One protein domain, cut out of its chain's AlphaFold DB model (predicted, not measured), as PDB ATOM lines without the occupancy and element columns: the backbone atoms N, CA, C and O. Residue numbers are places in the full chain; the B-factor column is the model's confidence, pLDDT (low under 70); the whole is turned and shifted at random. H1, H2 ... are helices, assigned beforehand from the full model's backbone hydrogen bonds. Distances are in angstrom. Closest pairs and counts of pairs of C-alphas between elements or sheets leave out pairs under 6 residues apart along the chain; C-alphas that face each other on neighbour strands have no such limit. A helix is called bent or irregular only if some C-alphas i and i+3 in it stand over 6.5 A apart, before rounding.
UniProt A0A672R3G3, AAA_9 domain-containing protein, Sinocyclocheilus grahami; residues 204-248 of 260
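What this domain is: This is residues 204 to 248 of the 260 residues of the protein "AAA_9 domain-containing protein" of Sinocyclocheilus grahami (UniProt A0A672R3G3). Three helices follow one another round a C-shaped course: H1, the longest, turns a corner into H2, and H3 is set apart from both at the other end of the C. Residues 204 to 211, with no named element, come before H1, and residues 223 to 228, of which 226 to 228 belong to H2, stick out at the corner between H1 and H2. The printed part has 45 residues, with the named helices H1, H2 and H3 in that order and no named strand; the class is all helix. It is compact, with a radius of gyration of the C-alphas of 10.6 A, and spans 28 by 21 by 20 A.

Where its parts are: Begin at C-alpha 204, at (9.952, 46.620, 16.714), and go on to C-alpha 212 at (17.310, 45.702, 27.665), where H1 begins; it holds residues 212 to 224 and is 19.4 A long. H1 is irregular: C-alphas 213 and 216 are 7.2 A apart, and its line is a rough one. H2 follows with residues 226 to 232, 10.0 A long. H3, residues 237 to 244, is 10.3 A long and ends at C-alpha 244, at (9.906, 53.108, 36.855).

How they stand to each other: Look at residues 221 to 222, with which alone H1 touches H2. The two touch only at the corner by their link, and only just, with 3 pairs of C-alphas within 8 A; the closest C-alphas are those of Lys 222 and Tyr 229, 5.3 A apart. They run opposite ways at a steep tilt of 57 degrees. H3 is apart from H1 and from H2. In H2 and H3 every O i to N i+4 pair is within hydrogen-bond range; in H1, 7 of 9 are.

The domain as a whole: The two C-alphas farthest apart are those of Val 204 and Cys 248, at 30.0 A. The printed part has no cut, and both links between helices are tight. The mean pLDDT of the printed part is 79.9; look to residues 204 to 205 for the values under 70.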
ATOM      1  N   VAL A 204      10.833  45.487  16.459       58.50
ATOM      2  CA  VAL A 204       9.952  46.620  16.714       58.50
ATOM      3  C   VAL A 204      10.725  47.596  17.587       58.50
ATOM      4  O   VAL A 204      11.303  47.169  18.589       58.50
ATOM      5  N   PRO A 205      10.729  48.901  17.263       68.75
ATOM      6  CA  PRO A 205      11.327  49.891  18.140       68.75
ATOM      7  C   PRO A 205      10.518  49.938  19.440       68.75
ATOM      8  O   PRO A 205       9.381  50.413  19.475       68.75
ATOM      9  N   PHE A 206      11.092  49.390  20.507       75.00
ATOM     10  CA  PHE A 206      10.595  49.600  21.857       75.00
ATOM     11  C   PHE A 206      11.011  50.998  22.335       75.00
ATOM     12  O   PHE A 206      12.054  51.504  21.912       75.00
ATOM     13  N   PRO A 207      10.214  51.642  23.204       80.88
ATOM     14  CA  PRO A 207      10.592  52.910  23.815       80.88
ATOM     15  C   PRO A 207      11.969  52.830  24.485       80.88
ATOM     16  O   PRO A 207      12.262  51.874  25.201       80.88
ATOM     17  N   SER A 208      12.794  53.860  24.292       79.69
ATOM     18  CA  SER A 208      14.187  53.902  24.759       79.69
ATOM     19  C   SER A 208      14.349  53.892  26.282       79.69
ATOM     20  O   SER A 208      15.445  53.644  26.774       79.69
ATOM     21  N   TRP A 209      13.277  54.156  27.034       83.81
ATOM     22  CA  TRP A 209      13.281  54.124  28.497       83.81
ATOM     23  C   TRP A 209      13.218  52.703  29.079       83.81
ATOM     24  O   TRP A 209      13.425  52.533  30.279       83.81
ATOM     25  N   ILE A 210      12.892  51.696  28.263       84.69
ATOM     26  CA  ILE A 210      12.771  50.304  28.701       84.69
ATOM     27  C   ILE A 210      14.151  49.649  28.657       84.69
ATOM     28  O   ILE A 210      14.748  49.518  27.590       84.69
ATOM     29  N   ASP A 211      14.629  49.186  29.812       84.00
ATOM     30  CA  ASP A 211      15.909  48.484  29.912       84.00
ATOM     31  C   ASP A 211      15.934  47.210  29.056       84.00
ATOM     32  O   ASP A 211      14.933  46.494  28.941       84.00
ATOM     33  N   GLN A 212      17.113  46.871  28.529       79.56
ATOM     34  CA  GLN A 212      17.310  45.702  27.665       79.56
ATOM     35  C   GLN A 212      16.848  44.390  28.324       79.56
ATOM     36  O   GLN A 212      16.267  43.530  27.664       79.56
ATOM     37  N   GLU A 213      17.018  44.274  29.642       80.62
ATOM     38  CA  GLU A 213      16.588  43.126  30.450       80.62
ATOM     39  C   GLU A 213      15.060  42.940  30.480       80.62
ATOM     40  O   GLU A 213      14.564  41.833  30.685       80.62
ATOM     41  N   ARG A 214      14.291  44.011  30.244       83.00
ATOM     42  CA  ARG A 214      12.820  44.011  30.302       83.00
ATOM     43  C   ARG A 214      12.168  43.828  28.934       83.00
ATOM     44  O   ARG A 214      10.970  43.545  28.871       83.00
ATOM     45  N   LEU A 215      12.925  43.955  27.841       81.25
ATOM     46  CA  LEU A 215      12.390  43.920  26.474       81.25
ATOM     47  C   LEU A 215      11.623  42.630  26.172       81.25
ATOM     48  O   LEU A 215      10.541  42.689  25.594       81.25
ATOM     49  N   MET A 216      12.126  41.475  26.619       76.69
ATOM     50  CA  MET A 216      11.453  40.190  26.392       76.69
ATOM     51  C   MET A 216      10.100  40.112  27.111       76.69
ATOM     52  O   MET A 216       9.109  39.671  26.532       76.69
ATOM     53  N   ALA A 217      10.025  40.596  28.354       79.56
ATOM     54  CA  ALA A 217       8.778  40.621  29.116       79.56
ATOM     55  C   ALA A 217       7.741  41.562  28.479       79.56
ATOM     56  O   ALA A 217       6.558  41.232  28.401       79.56
ATOM     57  N   VAL A 218       8.185  42.715  27.969       83.44
ATOM     58  CA  VAL A 218       7.326  43.694  27.288       83.44
ATOM     59  C   VAL A 218       6.857  43.178  25.921       83.44
ATOM     60  O   VAL A 218       5.689  43.348  25.566       83.44
ATOM     61  N   ALA A 219       7.725  42.496  25.169       79.56
ATOM     62  CA  ALA A 219       7.365  41.830  23.918       79.56
ATOM     63  C   ALA A 219       6.315  40.732  24.147       79.56
ATOM     64  O   ALA A 219       5.321  40.643  23.421       79.56
ATOM     65  N   LEU A 220       6.493  39.947  25.209       77.94
ATOM     66  CA  LEU A 220       5.542  38.925  25.606       77.94
ATOM     67  C   LEU A 220       4.193  39.538  26.002       77.94
ATOM     68  O   LEU A 220       3.173  39.121  25.467       77.94
ATOM     69  N   LEU A 221       4.184  40.587  26.834       81.69
ATOM     70  CA  LEU A 221       2.976  41.342  27.189       81.69
ATOM     71  C   LEU A 221       2.228  41.835  25.941       81.69
ATOM     72  O   LEU A 221       1.013  41.673  25.848       81.69
ATOM     73  N   LYS A 222       2.957  42.392  24.966       81.62
ATOM     74  CA  LYS A 222       2.391  42.871  23.699       81.62
ATOM     75  C   LYS A 222       1.744  41.752  22.886       81.62
ATOM     76  O   LYS A 222       0.674  41.955  22.319       81.62
ATOM     77  N   SER A 223       2.392  40.590  22.812       78.06
ATOM     78  CA  SER A 223       1.900  39.451  22.025       78.06
ATOM     79  C   SER A 223       0.750  38.699  22.701       78.06
ATOM     80  O   SER A 223      -0.156  38.223  22.019       78.06
ATOM     81  N   THR A 224       0.773  38.603  24.030       74.62
ATOM     82  CA  THR A 224      -0.216  37.861  24.815       74.62
ATOM     83  C   THR A 224      -1.454  38.711  25.105       74.62
ATOM     84  O   THR A 224      -2.569  38.200  25.051       74.62
ATOM     85  N   PHE A 225      -1.288  40.013  25.354       82.00
ATOM     86  CA  PHE A 225      -2.378  40.928  25.708       82.00
ATOM     87  C   PHE A 225      -2.308  42.241  24.902       82.00
ATOM     88  O   PHE A 225      -2.048  43.308  25.466       82.00
ATOM     89  N   PRO A 226      -2.577  42.211  23.583       82.50
ATOM     90  CA  PRO A 226      -2.378  43.368  22.703       82.50
ATOM     91  C   PRO A 226      -3.244  44.580  23.079       82.50
ATOM     92  O   PRO A 226      -2.775  45.714  23.018       82.50
ATOM     93  N   VAL A 227      -4.480  44.348  23.537       85.06
ATOM     94  CA  VAL A 227      -5.398  45.415  23.979       85.06
ATOM     95  C   VAL A 227      -4.883  46.113  25.241       85.06
ATOM     96  O   VAL A 227      -4.905  47.339  25.321       85.06
ATOM     97  N   LEU A 228      -4.372  45.344  26.208       82.69
ATOM     98  CA  LEU A 228      -3.786  45.889  27.435       82.69
ATOM     99  C   LEU A 228      -2.493  46.653  27.131       82.69
ATOM    100  O   LEU A 228      -2.279  47.744  27.643       82.69
ATOM    101  N   TYR A 229      -1.640  46.110  26.263       84.44
ATOM    102  CA  TYR A 229      -0.425  46.798  25.837       84.44
ATOM    103  C   TYR A 229      -0.735  48.162  25.208       84.44
ATOM    104  O   TYR A 229      -0.067  49.155  25.501       84.44
ATOM    105  N   GLN A 230      -1.768  48.222  24.364       85.38
ATOM    106  CA  GLN A 230      -2.186  49.461  23.721       85.38
ATOM    107  C   GLN A 230      -2.777  50.462  24.723       85.38
ATOM    108  O   GLN A 230      -2.460  51.645  24.630       85.38
ATOM    109  N   SER A 231      -3.562  50.008  25.707       86.38
ATOM    110  CA  SER A 231      -4.143  50.890  26.731       86.38
ATOM    111  C   SER A 231      -3.120  51.437  27.731       86.38
ATOM    112  O   SER A 231      -3.316  52.515  28.287       86.38
ATOM    113  N   LEU A 232      -2.002  50.734  27.944       83.38
ATOM    114  CA  LEU A 232      -0.914  51.194  28.811       83.38
ATOM    115  C   LEU A 232      -0.135  52.384  28.225       83.38
ATOM    116  O   LEU A 232       0.540  53.095  28.974       83.38
ATOM    117  N   CYS A 233      -0.218  52.620  26.909       83.06
ATOM    118  CA  CYS A 233       0.463  53.723  26.225       83.06
ATOM    119  C   CYS A 233       1.954  53.826  26.608       83.06
ATOM    120  O   CYS A 233       2.435  54.893  26.985       83.06
ATOM    121  N   LEU A 234       2.702  52.713  26.542       82.00
ATOM    122  CA  LEU A 234       4.123  52.650  26.946       82.00
ATOM    123  C   LEU A 234       5.051  53.598  26.158       82.00
ATOM    124  O   LEU A 234       6.184  53.834  26.568       82.00
ATOM    125  N   ASN A 235       4.567  54.163  25.050       78.94
ATOM    126  CA  ASN A 235       5.283  55.163  24.260       78.94
ATOM    127  C   ASN A 235       5.374  56.536  24.959       78.94
ATOM    128  O   ASN A 235       6.252  57.324  24.610       78.94
ATOM    129  N   ASP A 236       4.514  56.819  25.948       81.38
ATOM    130  CA  ASP A 236       4.591  58.028  26.784       81.38
ATOM    131  C   ASP A 236       5.750  57.905  27.790       81.38
ATOM    132  O   ASP A 236       5.599  57.441  28.927       81.38
ATOM    133  N   SER A 237       6.945  58.242  27.307       75.88
ATOM    134  CA  SER A 237       8.212  57.925  27.966       75.88
ATOM    135  C   SER A 237       8.410  58.698  29.270       75.88
ATOM    136  O   SER A 237       8.918  58.128  30.229       75.88
ATOM    137  N   ASP A 238       7.953  59.948  29.360       75.81
ATOM    138  CA  ASP A 238       8.208  60.815  30.519       75.81
ATOM    139  C   ASP A 238       7.501  60.310  31.786       75.81
ATOM    140  O   ASP A 238       8.075  60.280  32.884       75.81
ATOM    141  N   GLN A 239       6.261  59.838  31.634       73.94
ATOM    142  CA  GLN A 239       5.478  59.307  32.746       73.94
ATOM    143  C   GLN A 239       5.990  57.943  33.206       73.94
ATOM    144  O   GLN A 239       6.085  57.684  34.407       73.94
ATOM    145  N   TRP A 240       6.301  57.054  32.260       81.62
ATOM    146  CA  TRP A 240       6.766  55.705  32.577       81.62
ATOM    147  C   TRP A 240       8.202  55.686  33.101       81.62
ATOM    148  O   TRP A 240       8.484  54.929  34.028       81.62
ATOM    149  N   PHE A 241       9.074  56.562  32.600       80.88
ATOM    150  CA  PHE A 241      10.437  56.727  33.103       80.88
ATOM    151  C   PHE A 241      10.459  57.271  34.537       80.88
ATOM    152  O   PHE A 241      11.196  56.777  35.388       80.88
ATOM    153  N   THR A 242       9.607  58.254  34.844       79.94
ATOM    154  CA  THR A 242       9.484  58.777  36.214       79.94
ATOM    155  C   THR A 242       8.899  57.725  37.160       79.94
ATOM    156  O   THR A 242       9.349  57.577  38.298       79.94
ATOM    157  N   PHE A 243       7.907  56.964  36.690       81.25
ATOM    158  CA  PHE A 243       7.284  55.887  37.454       81.25
ATOM    159  C   PHE A 243       8.255  54.733  37.739       81.25
ATOM    160  O   PHE A 243       8.333  54.285  38.883       81.25
ATOM    161  N   SER A 244       9.020  54.277  36.741       78.62
ATOM    162  CA  SER A 244       9.906  53.108  36.855       78.62
ATOM    163  C   SER A 244      11.068  53.313  37.828       78.62
ATOM    164  O   SER A 244      11.555  52.344  38.407       78.62
ATOM    165  N   ARG A 245      11.495  54.563  38.040       80.31
ATOM    166  CA  ARG A 245      12.590  54.918  38.956       80.31
ATOM    167  C   ARG A 245      12.133  55.240  40.382       80.31
ATOM    168  O   ARG A 245      12.975  55.435  41.255       80.31
ATOM    169  N   SER A 246      10.826  55.312  40.632       83.12
ATOM    170  CA  SER A 246      10.273  55.554  41.967       83.12
ATOM    171  C   SER A 246      10.349  54.293  42.827       83.12
ATOM    172  O   SER A 246       9.856  53.242  42.431       83.12
ATOM    173  N   SER A 247      10.869  54.407  44.050       77.94
ATOM    174  CA  SER A 247      10.940  53.298  45.017       77.94
ATOM    175  C   SER A 247       9.576  52.840  45.552       77.94
ATOM    176  O   SER A 247       9.488  51.779  46.156       77.94
ATOM    177  N   CYS A 248       8.516  53.631  45.346       74.62
ATOM    178  CA  CYS A 248       7.143  53.325  45.773       74.62
ATOM    179  C   CYS A 248       6.166  53.331  44.586       74.62
ATOM    180  O   CYS A 248       5.035  53.812  44.709       74.62
TER     181      CYS A 248